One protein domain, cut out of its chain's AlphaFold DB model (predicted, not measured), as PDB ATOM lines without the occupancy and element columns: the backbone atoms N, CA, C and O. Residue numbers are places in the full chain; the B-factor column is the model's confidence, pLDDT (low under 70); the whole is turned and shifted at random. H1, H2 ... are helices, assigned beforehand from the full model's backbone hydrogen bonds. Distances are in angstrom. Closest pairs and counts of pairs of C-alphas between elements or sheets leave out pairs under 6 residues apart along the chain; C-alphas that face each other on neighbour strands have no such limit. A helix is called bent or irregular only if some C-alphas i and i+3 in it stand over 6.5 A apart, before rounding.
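This is residues 2 to 73 of the 218 residues of a protein of Ligilactobacillus ruminis (UniProt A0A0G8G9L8). One long helix, H1, sticks out as a free arm with residues 2 to 23; H2 folds back beside its later part and H3 turns back again, forming a small head. The printed part has 72 residues, 65 of them in three named helices in the order H1, H2, H3, with no named strand; its class is all helix, and the whole is extended, with a radius of gyration of the C-alphas of 18.7 A and spans of 63 by 17 by 17 A.

H1, residues 2 to 41, touches H2, residues 46 to 58, with residues 32 to 39 alone, closest at the C-alphas of Val 36 and Ile 53, 6.9 A. This hairpin has a shallow tilt of 16 degrees, opposite ways. H3, residues 60 to 71, touches H1 with residues 60 to 64 alone, at a steep tilt of 46 degrees; the closest C-alphas, Ala 32 and Pro 60, are 5.5 A apart. H2 and H3 touch as a hairpin, the C-alphas of Ile 56 and Gly 63 closest at 4.4 A. O i to N i+4 pairs within hydrogen-bond range are 34 of 36 in H1, 7 of 9 in H2 and 7 of 8 in H3.

H1 runs 58.5 A from C-alpha 2 at (-51.265, 24.064, -38.015); H2 18.5 A; H3 14.5 A, ending at C-alpha 71 (-28.099, -20.847, -21.655). H1 and H2 are only just irregular: C-alphas 32 and 35 are 6.50 A apart, 48 and 51 6.51 A.

The printed part has no cut; both links are tight. Residues 43 to 47 and 72 to 73 have pLDDT under 70.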
ATOM      1  N   SER A   2     -51.297  25.392 -38.663       84.19
ATOM      2  CA  SER A   2     -51.265  24.064 -38.015       84.19
ATOM      3  C   SER A   2     -50.727  22.910 -38.885       84.19
ATOM      4  O   SER A   2     -50.038  22.043 -38.362       84.19
ATOM      5  N   ILE A   3     -50.961  22.920 -40.208       89.00
ATOM      6  CA  ILE A   3     -50.451  21.880 -41.132       89.00
ATOM      7  C   ILE A   3     -48.926  21.934 -41.305       89.00
ATOM      8  O   ILE A   3     -48.274  20.896 -41.296       89.00
ATOM      9  N   LEU A   4     -48.342  23.132 -41.416       90.19
ATOM     10  CA  LEU A   4     -46.886  23.290 -41.540       90.19
ATOM     11  C   LEU A   4     -46.170  22.763 -40.292       90.19
ATOM     12  O   LEU A   4     -45.177  22.050 -40.401       90.19
ATOM     13  N   LEU A   5     -46.722  23.054 -39.110       89.31
ATOM     14  CA  LEU A   5     -46.181  22.580 -37.839       89.31
ATOM     15  C   LEU A   5     -46.298  21.053 -37.702       89.31
ATOM     16  O   LEU A   5     -45.355  20.410 -37.249       89.31
ATOM     17  N   GLN A   6     -47.405  20.462 -38.164       89.88
ATOM     18  CA  GLN A   6     -47.567  19.006 -38.226       89.88
ATOM     19  C   GLN A   6     -46.520  18.343 -39.125       89.88
ATOM     20  O   GLN A   6     -45.902  17.372 -38.704       89.88
ATOM     21  N   ILE A   7     -46.284  18.873 -40.329       92.75
ATOM     22  CA  ILE A   7     -45.312  18.309 -41.278       92.75
ATOM     23  C   ILE A   7     -43.892  18.370 -40.702       92.75
ATOM     24  O   ILE A   7     -43.169  17.377 -40.757       92.75
ATOM     25  N   VAL A   8     -43.507  19.490 -40.082       91.50
ATOM     26  CA  VAL A   8     -42.192  19.634 -39.432       91.50
ATOM     27  C   VAL A   8     -42.027  18.645 -38.276       91.50
ATOM     28  O   VAL A   8     -40.992  17.990 -38.168       91.50
ATOM     29  N   PHE A   9     -43.054  18.486 -37.439       88.25
ATOM     30  CA  PHE A   9     -43.032  17.530 -36.331       88.25
ATOM     31  C   PHE A   9     -42.901  16.079 -36.824       88.25
ATOM     32  O   PHE A   9     -42.134  15.294 -36.267       88.25
ATOM     33  N   LEU A  10     -43.591  15.742 -37.917       87.38
ATOM     34  CA  LEU A  10     -43.551  14.422 -38.546       87.38
ATOM     35  C   LEU A  10     -42.163  14.126 -39.137       87.38
ATOM     36  O   LEU A  10     -41.621  13.047 -38.912       87.38
ATOM     37  N   VAL A  11     -41.536  15.101 -39.803       88.06
ATOM     38  CA  VAL A  11     -40.166  14.980 -40.339       88.06
ATOM     39  C   VAL A  11     -39.122  14.857 -39.220       88.06
ATOM     40  O   VAL A  11     -38.193  14.054 -39.330       88.06
ATOM     41  N   LEU A  12     -39.273  15.590 -38.113       85.69
ATOM     42  CA  LEU A  12     -38.388  15.455 -36.949       85.69
ATOM     43  C   LEU A  12     -38.498  14.070 -36.301       85.69
ATOM     44  O   LEU A  12     -37.482  13.458 -35.977       85.69
ATOM     45  N   ILE A  13     -39.716  13.543 -36.160       85.31
ATOM     46  CA  ILE A  13     -39.943  12.175 -35.680       85.31
ATOM     47  C   ILE A  13     -39.317  11.164 -36.642       85.31
ATOM     48  O   ILE A  13     -38.577  10.296 -36.196       85.31
ATOM     49  N   PHE A  14     -39.529  11.299 -37.952       81.94
ATOM     50  CA  PHE A  14     -38.966  10.372 -38.937       81.94
ATOM     51  C   PHE A  14     -37.439  10.385 -38.977       81.94
ATOM     52  O   PHE A  14     -36.829   9.324 -39.067       81.94
ATOM     53  N   THR A  15     -36.803  11.554 -38.880       80.19
ATOM     54  CA  THR A  15     -35.334  11.636 -38.868       80.19
ATOM     55  C   THR A  15     -34.749  11.013 -37.603       80.19
ATOM     56  O   THR A  15     -33.792  10.246 -37.699       80.19
ATOM     57  N   ARG A  16     -35.377  11.229 -36.440       76.44
ATOM     58  CA  ARG A  16     -34.993  10.554 -35.192       76.44
ATOM     59  C   ARG A  16     -35.227   9.047 -35.259       76.44
ATOM     60  O   ARG A  16     -34.332   8.292 -34.901       76.44
ATOM     61  N   LEU A  17     -36.374   8.591 -35.766       74.06
ATOM     62  CA  LEU A  17     -36.659   7.161 -35.935       74.06
ATOM     63  C   LEU A  17     -35.695   6.486 -36.915       74.06
ATOM     64  O   LEU A  17     -35.316   5.343 -36.687       74.06
ATOM     65  N   ASN A  18     -35.281   7.174 -37.979       76.62
ATOM     66  CA  ASN A  18     -34.323   6.636 -38.942       76.62
ATOM     67  C   ASN A  18     -32.920   6.480 -38.329       76.62
ATOM     68  O   ASN A  18     -32.222   5.504 -38.595       76.62
ATOM     69  N   GLU A  19     -32.522   7.403 -37.451       75.31
ATOM     70  CA  GLU A  19     -31.282   7.292 -36.678       75.31
ATOM     71  C   GLU A  19     -31.345   6.114 -35.685       75.31
ATOM     72  O   GLU A  19     -30.409   5.314 -35.616       75.31
ATOM     73  N   TYR A  20     -32.486   5.918 -35.009       76.69
ATOM     74  CA  TYR A  20     -32.733   4.723 -34.191       76.69
ATOM     75  C   TYR A  20     -32.700   3.435 -35.022       76.69
ATOM     76  O   TYR A  20     -32.080   2.465 -34.598       76.69
ATOM     77  N   ALA A  21     -33.312   3.416 -36.210       75.94
ATOM     78  CA  ALA A  21     -33.295   2.258 -37.103       75.94
ATOM     79  C   ALA A  21     -31.867   1.905 -37.551       75.94
ATOM     80  O   ALA A  21     -31.507   0.730 -37.571       75.94
ATOM     81  N   SER A  22     -31.034   2.912 -37.825       79.12
ATOM     82  CA  SER A  22     -29.616   2.722 -38.143       79.12
ATOM     83  C   SER A  22     -28.856   2.096 -36.967       79.12
ATOM     84  O   SER A  22     -28.201   1.067 -37.127       79.12
ATOM     85  N   ILE A  23     -29.001   2.639 -35.754       79.81
ATOM     86  CA  ILE A  23     -28.351   2.100 -34.543       79.81
ATOM     87  C   ILE A  23     -28.817   0.662 -34.255       79.81
ATOM     88  O   ILE A  23     -28.008  -0.192 -33.876       79.81
ATOM     89  N   ILE A  24     -30.102   0.371 -34.465       79.81
ATOM     90  CA  ILE A  24     -30.668  -0.973 -34.304       79.81
ATOM     91  C   ILE A  24     -30.079  -1.944 -35.339       79.81
ATOM     92  O   ILE A  24     -29.730  -3.063 -34.966       79.81
ATOM     93  N   ASP A  25     -29.896  -1.546 -36.602       80.44
ATOM     94  CA  ASP A  25     -29.289  -2.422 -37.621       80.44
ATOM     95  C   ASP A  25     -27.836  -2.780 -37.264       80.44
ATOM     96  O   ASP A  25     -27.456  -3.955 -37.252       80.44
ATOM     97  N   TRP A  26     -27.038  -1.784 -36.865       83.88
ATOM     98  CA  TRP A  26     -25.653  -1.997 -36.434       83.88
ATOM     99  C   TRP A  26     -25.554  -2.896 -35.199       83.88
ATOM    100  O   TRP A  26     -24.761  -3.842 -35.177       83.88
ATOM    101  N   THR A  27     -26.374  -2.644 -34.178       81.94
ATOM    102  CA  THR A  27     -26.375  -3.454 -32.949       81.94
ATOM    103  C   THR A  27     -26.866  -4.875 -33.202       81.94
ATOM    104  O   THR A  27     -26.244  -5.814 -32.710       81.94
ATOM    105  N   THR A  28     -27.898  -5.066 -34.026       81.88
ATOM    106  CA  THR A  28     -28.416  -6.397 -34.382       81.88
ATOM    107  C   THR A  28     -27.389  -7.204 -35.178       81.88
ATOM    108  O   THR A  28     -27.217  -8.392 -34.912       81.88
ATOM    109  N   ARG A  29     -26.639  -6.575 -36.095       81.62
ATOM    110  CA  ARG A  29     -25.532  -7.231 -36.819       81.62
ATOM    111  C   ARG A  29     -24.423  -7.696 -35.880       81.62
ATOM    112  O   ARG A  29     -23.975  -8.838 -35.973       81.62
ATOM    113  N   VAL A  30     -23.993  -6.835 -34.958       85.81
ATOM    114  CA  VAL A  30     -22.958  -7.175 -33.968       85.81
ATOM    115  C   VAL A  30     -23.453  -8.273 -33.016       85.81
ATOM    116  O   VAL A  30     -22.727  -9.234 -32.748       85.81
ATOM    117  N   LEU A  31     -24.709  -8.180 -32.572       80.88
ATOM    118  CA  LEU A  31     -25.379  -9.177 -31.732       80.88
ATOM    119  C   LEU A  31     -25.679 -10.490 -32.460       80.88
ATOM    120  O   LEU A  31     -25.823 -11.505 -31.798       80.88
ATOM    121  N   ALA A  32     -25.741 -10.525 -33.788       79.38
ATOM    122  CA  ALA A  32     -25.861 -11.782 -34.523       79.38
ATOM    123  C   ALA A  32     -24.524 -12.544 -34.567       79.38
ATOM    124  O   ALA A  32     -24.499 -13.769 -34.471       79.38
ATOM    125  N   ILE A  33     -23.399 -11.831 -34.686       81.81
ATOM    126  CA  ILE A  33     -22.077 -12.438 -34.913       81.81
ATOM    127  C   ILE A  33     -21.401 -12.852 -33.596       81.81
ATOM    128  O   ILE A  33     -20.910 -13.979 -33.478       81.81
ATOM    129  N   LEU A  34     -21.379 -11.969 -32.590       84.06
ATOM    130  CA  LEU A  34     -20.664 -12.212 -31.327       84.06
ATOM    131  C   LEU A  34     -21.127 -13.480 -30.576       84.06
ATOM    132  O   LEU A  34     -20.273 -14.276 -30.174       84.06
ATOM    133  N   PRO A  35     -22.436 -13.729 -30.387       79.06
ATOM    134  CA  PRO A  35     -22.915 -14.877 -29.621       79.06
ATOM    135  C   PRO A  35     -22.678 -16.199 -30.342       79.06
ATOM    136  O   PRO A  35     -22.385 -17.195 -29.688       79.06
ATOM    137  N   VAL A  36     -22.749 -16.217 -31.676       79.75
ATOM    138  CA  VAL A  36     -22.464 -17.418 -32.474       79.75
ATOM    139  C   VAL A  36     -21.011 -17.855 -32.277       79.75
ATOM    140  O   VAL A  36     -20.758 -19.028 -31.991       79.75
ATOM    141  N   LEU A  37     -20.064 -16.912 -32.324       81.19
ATOM    142  CA  LEU A  37     -18.655 -17.169 -32.003       81.19
ATOM    143  C   LEU A  37     -18.464 -17.639 -30.554       81.19
ATOM    144  O   LEU A  37     -17.731 -18.600 -30.299       81.19
ATOM    145  N   PHE A  38     -19.150 -17.005 -29.603       78.50
ATOM    146  CA  PHE A  38     -19.069 -17.374 -28.190       78.50
ATOM    147  C   PHE A  38     -19.601 -18.793 -27.917       78.50
ATOM    148  O   PHE A  38     -18.980 -19.566 -27.182       78.50
ATOM    149  N   ILE A  39     -20.719 -19.174 -28.545       77.56
ATOM    150  CA  ILE A  39     -21.308 -20.519 -28.447       77.56
ATOM    151  C   ILE A  39     -20.398 -21.564 -29.098       77.56
ATOM    152  O   ILE A  39     -20.254 -22.673 -28.567       77.56
ATOM    153  N   TYR A  40     -19.761 -21.223 -30.220       73.25
ATOM    154  CA  TYR A  40     -18.817 -22.116 -30.889       73.25
ATOM    155  C   TYR A  40     -17.601 -22.425 -30.001       73.25
ATOM    156  O   TYR A  40     -17.217 -23.588 -29.876       73.25
ATOM    157  N   SER A  41     -17.063 -21.412 -29.313       74.94
ATOM    158  CA  SER A  41     -15.900 -21.544 -28.423       74.94
ATOM    159  C   SER A  41     -16.149 -22.418 -27.183       74.94
ATOM    160  O   SER A  41     -15.224 -23.042 -26.661       74.94
ATOM    161  N   GLN A  42     -17.383 -22.498 -26.684       70.00
ATOM    162  CA  GLN A  42     -17.658 -23.205 -25.432       70.00
ATOM    163  C   GLN A  42     -17.607 -24.730 -25.634       70.00
ATOM    164  O   GLN A  42     -18.376 -25.244 -26.423       70.00
ATOM    165  N   ASN A  43     -16.792 -25.509 -24.916       58.47
ATOM    166  CA  ASN A  43     -16.711 -26.982 -25.076       58.47
ATOM    167  C   ASN A  43     -17.909 -27.756 -24.463       58.47
ATOM    168  O   ASN A  43     -17.738 -28.587 -23.577       58.47
ATOM    169  N   GLN A  44     -19.136 -27.471 -24.909       62.19
ATOM    170  CA  GLN A  44     -20.352 -28.220 -24.550       62.19
ATOM    171  C   GLN A  44     -20.746 -29.219 -25.646       62.19
ATOM    172  O   GLN A  44     -20.416 -29.025 -26.820       62.19
ATOM    173  N   THR A  45     -21.486 -30.267 -25.274       63.06
ATOM    174  CA  THR A  45     -22.010 -31.271 -26.215       63.06
ATOM    175  C   THR A  45     -22.892 -30.617 -27.285       63.06
ATOM    176  O   THR A  45     -23.687 -29.718 -27.000       63.06
ATOM    177  N   ALA A  46     -22.758 -31.070 -28.538       64.19
ATOM    178  CA  ALA A  46     -23.473 -30.499 -29.685       64.19
ATOM    179  C   ALA A  46     -25.000 -30.466 -29.477       64.19
ATOM    180  O   ALA A  46     -25.651 -29.494 -29.854       64.19
ATOM    181  N   THR A  47     -25.551 -31.460 -28.776       69.50
ATOM    182  CA  THR A  47     -26.974 -31.564 -28.419       69.50
ATOM    183  C   THR A  47     -27.509 -30.345 -27.666       69.50
ATOM    184  O   THR A  47     -28.668 -29.984 -27.846       69.50
ATOM    185  N   MET A  48     -26.681 -29.686 -26.850       71.25
ATOM    186  CA  MET A  48     -27.106 -28.509 -26.088       71.25
ATOM    187  C   MET A  48     -26.961 -27.214 -26.888       71.25
ATOM    188  O   MET A  48     -27.752 -26.300 -26.698       71.25
ATOM    189  N   LYS A  49     -25.975 -27.119 -27.787       77.38
ATOM    190  CA  LYS A  49     -25.687 -25.888 -28.543       77.38
ATOM    191  C   LYS A  49     -26.618 -25.676 -29.732       77.38
ATOM    192  O   LYS A  49     -26.994 -24.545 -30.016       77.38
ATOM    193  N   VAL A  50     -26.974 -26.755 -30.430       82.00
ATOM    194  CA  VAL A  50     -27.744 -26.690 -31.683       82.00
ATOM    195  C   VAL A  50     -29.102 -25.986 -31.508       82.00
ATOM    196  O   VAL A  50     -29.392 -25.101 -32.313       82.00
ATOM    197  N   PRO A  51     -29.903 -26.259 -30.456       85.06
ATOM    198  CA  PRO A  51     -31.158 -25.537 -30.234       85.06
ATOM    199  C   PRO A  51     -30.973 -24.025 -30.028       85.06
ATOM    200  O   PRO A  51     -31.750 -23.239 -30.563       85.06
ATOM    201  N   TRP A  52     -29.926 -23.605 -29.306       84.75
ATOM    202  CA  TRP A  52     -29.629 -22.184 -29.072       84.75
ATOM    203  C   TRP A  52     -29.203 -21.457 -30.347       84.75
ATOM    204  O   TRP A  52     -29.619 -20.324 -30.572       84.75
ATOM    205  N   ILE A  53     -28.423 -22.116 -31.207       84.31
ATOM    206  CA  ILE A  53     -28.002 -21.553 -32.497       84.31
ATOM    207  C   ILE A  53     -29.216 -21.329 -33.408       84.31
ATOM    208  O   ILE A  53     -29.346 -20.256 -33.990       84.31
ATOM    209  N   ILE A  54     -30.131 -22.303 -33.491       86.69
ATOM    210  CA  ILE A  54     -31.369 -22.176 -34.282       86.69
ATOM    211  C   ILE A  54     -32.227 -21.014 -33.763       86.69
ATOM    212  O   ILE A  54     -32.765 -20.241 -34.553       86.69
ATOM    213  N   LEU A  55     -32.327 -20.863 -32.441       84.88
ATOM    214  CA  LEU A  55     -33.137 -19.822 -31.813       84.88
ATOM    215  C   LEU A  55     -32.574 -18.410 -32.074       84.88
ATOM    216  O   LEU A  55     -33.343 -17.502 -32.382       84.88
ATOM    217  N   ILE A  56     -31.248 -18.235 -32.035       84.62
ATOM    218  CA  ILE A  56     -30.577 -16.959 -32.354       84.62
ATOM    219  C   ILE A  56     -30.652 -16.643 -33.857       84.62
ATOM    220  O   ILE A  56     -30.840 -15.486 -34.222       84.62
ATOM    221  N   LEU A  57     -30.556 -17.656 -34.729       81.25
ATOM    222  CA  LEU A  57     -30.736 -17.486 -36.178       81.25
ATOM    223  C   LEU A  57     -32.161 -17.042 -36.537       81.25
ATOM    224  O   LEU A  57     -32.330 -16.244 -37.455       81.25
ATOM    225  N   ALA A  58     -33.173 -17.546 -35.825       86.00
ATOM    226  CA  ALA A  58     -34.564 -17.153 -36.036       86.00
ATOM    227  C   ALA A  58     -34.873 -15.755 -35.471       86.00
ATOM    228  O   ALA A  58     -35.581 -14.982 -36.111       86.00
ATOM    229  N   PHE A  59     -34.341 -15.421 -34.287       84.88
ATOM    230  CA  PHE A  59     -34.567 -14.136 -33.619       84.88
ATOM    231  C   PHE A  59     -33.282 -13.638 -32.929       84.88
ATOM    232  O   PHE A  59     -33.032 -14.007 -31.779       84.88
ATOM    233  N   PRO A  60     -32.477 -12.761 -33.560       77.06
ATOM    234  CA  PRO A  60     -31.167 -12.370 -33.028       77.06
ATOM    235  C   PRO A  60     -31.248 -11.571 -31.722       77.06
ATOM    236  O   PRO A  60     -30.414 -11.755 -30.846       77.06
ATOM    237  N   ILE A  61     -32.263 -10.720 -31.545       81.94
ATOM    238  CA  ILE A  61     -32.410  -9.896 -30.331       81.94
ATOM    239  C   ILE A  61     -32.943 -10.749 -29.169       81.94
ATOM    240  O   ILE A  61     -32.278 -10.906 -28.145       81.94
ATOM    241  N   LEU A  62     -34.111 -11.374 -29.356       83.88
ATOM    242  CA  LEU A  62     -34.757 -12.195 -28.323       83.88
ATOM    243  C   LEU A  62     -33.946 -13.451 -27.979       83.88
ATOM    244  O   LEU A  62     -33.932 -13.895 -26.831       83.88
ATOM    245  N   GLY A  63     -33.257 -14.034 -28.960       84.19
ATOM    246  CA  GLY A  63     -32.485 -15.248 -28.749       84.19
ATOM    247  C   GLY A  63     -31.248 -15.050 -27.892       84.19
ATOM    248  O   GLY A  63     -30.888 -15.949 -27.132       84.19
ATOM    249  N   VAL A  64     -30.637 -13.866 -27.952       83.12
ATOM    250  CA  VAL A  64     -29.474 -13.531 -27.126       83.12
ATOM    251  C   VAL A  64     -29.879 -13.286 -25.677       83.12
ATOM    252  O   VAL A  64     -29.241 -13.838 -24.780       83.12
ATOM    253  N   GLU A  65     -30.961 -12.543 -25.434       83.56
ATOM    254  CA  GLU A  65     -31.500 -12.361 -24.078       83.56
ATOM    255  C   GLU A  65     -31.878 -13.699 -23.437       83.56
ATOM    256  O   GLU A  65     -31.472 -13.990 -22.307       83.56
ATOM    257  N   LEU A  66     -32.586 -14.561 -24.175       84.25
ATOM    258  CA  LEU A  66     -32.985 -15.872 -23.670       84.25
ATOM    259  C   LEU A  66     -31.777 -16.792 -23.427       84.25
ATOM    260  O   LEU A  66     -31.740 -17.515 -22.426       84.25
ATOM    261  N   TYR A  67     -30.768 -16.746 -24.302       82.62
ATOM    262  CA  TYR A  67     -29.516 -17.481 -24.111       82.62
ATOM    263  C   TYR A  67     -28.761 -17.004 -22.868       82.62
ATOM    264  O   TYR A  67     -28.221 -17.826 -22.128       82.62
ATOM    265  N   PHE A  68     -28.741 -15.703 -22.585       81.69
ATOM    266  CA  PHE A  68     -28.102 -15.196 -21.374       81.69
ATOM    267  C   PHE A  68     -28.869 -15.627 -20.113       81.69
ATOM    268  O   PHE A  68     -28.268 -16.045 -19.126       81.69
ATOM    269  N   LEU A  69     -30.202 -15.605 -20.153       79.06
ATOM    270  CA  LEU A  69     -31.025 -15.943 -18.992       79.06
ATOM    271  C   LEU A  69     -31.013 -17.449 -18.667       79.06
ATOM    272  O   LEU A  69     -31.001 -17.825 -17.495       79.06
ATOM    273  N   VAL A  70     -30.989 -18.314 -19.687       77.06
ATOM    274  CA  VAL A  70     -31.143 -19.776 -19.526       77.06
ATOM    275  C   VAL A  70     -29.900 -20.566 -19.957       77.06
ATOM    276  O   VAL A  70     -29.556 -21.570 -19.334       77.06
ATOM    277  N   GLY A  71     -29.230 -20.146 -21.030       70.12
ATOM    278  CA  GLY A  71     -28.099 -20.847 -21.655       70.12
ATOM    279  C   GLY A  71     -26.758 -20.667 -20.936       70.12
ATOM    280  O   GLY A  71     -25.824 -21.442 -21.163       70.12
ATOM    281  N   LEU A  72     -26.652 -19.701 -20.017       69.12
ATOM    282  CA  LEU A  72     -25.534 -19.611 -19.083       69.12
ATOM    283  C   LEU A  72     -25.558 -20.842 -18.162       69.12
ATOM    284  O   LEU A  72     -26.220 -20.871 -17.127       69.12
ATOM    285  N   ASN A  73     -24.778 -21.864 -18.539       64.62
ATOM    286  CA  ASN A  73     -24.539 -23.126 -17.820       64.62
ATOM    287  C   ASN A  73     -23.854 -22.944 -16.436       64.62
ATOM    288  O   ASN A  73     -23.017 -23.748 -16.015       64.62
TER     289      ASN A  73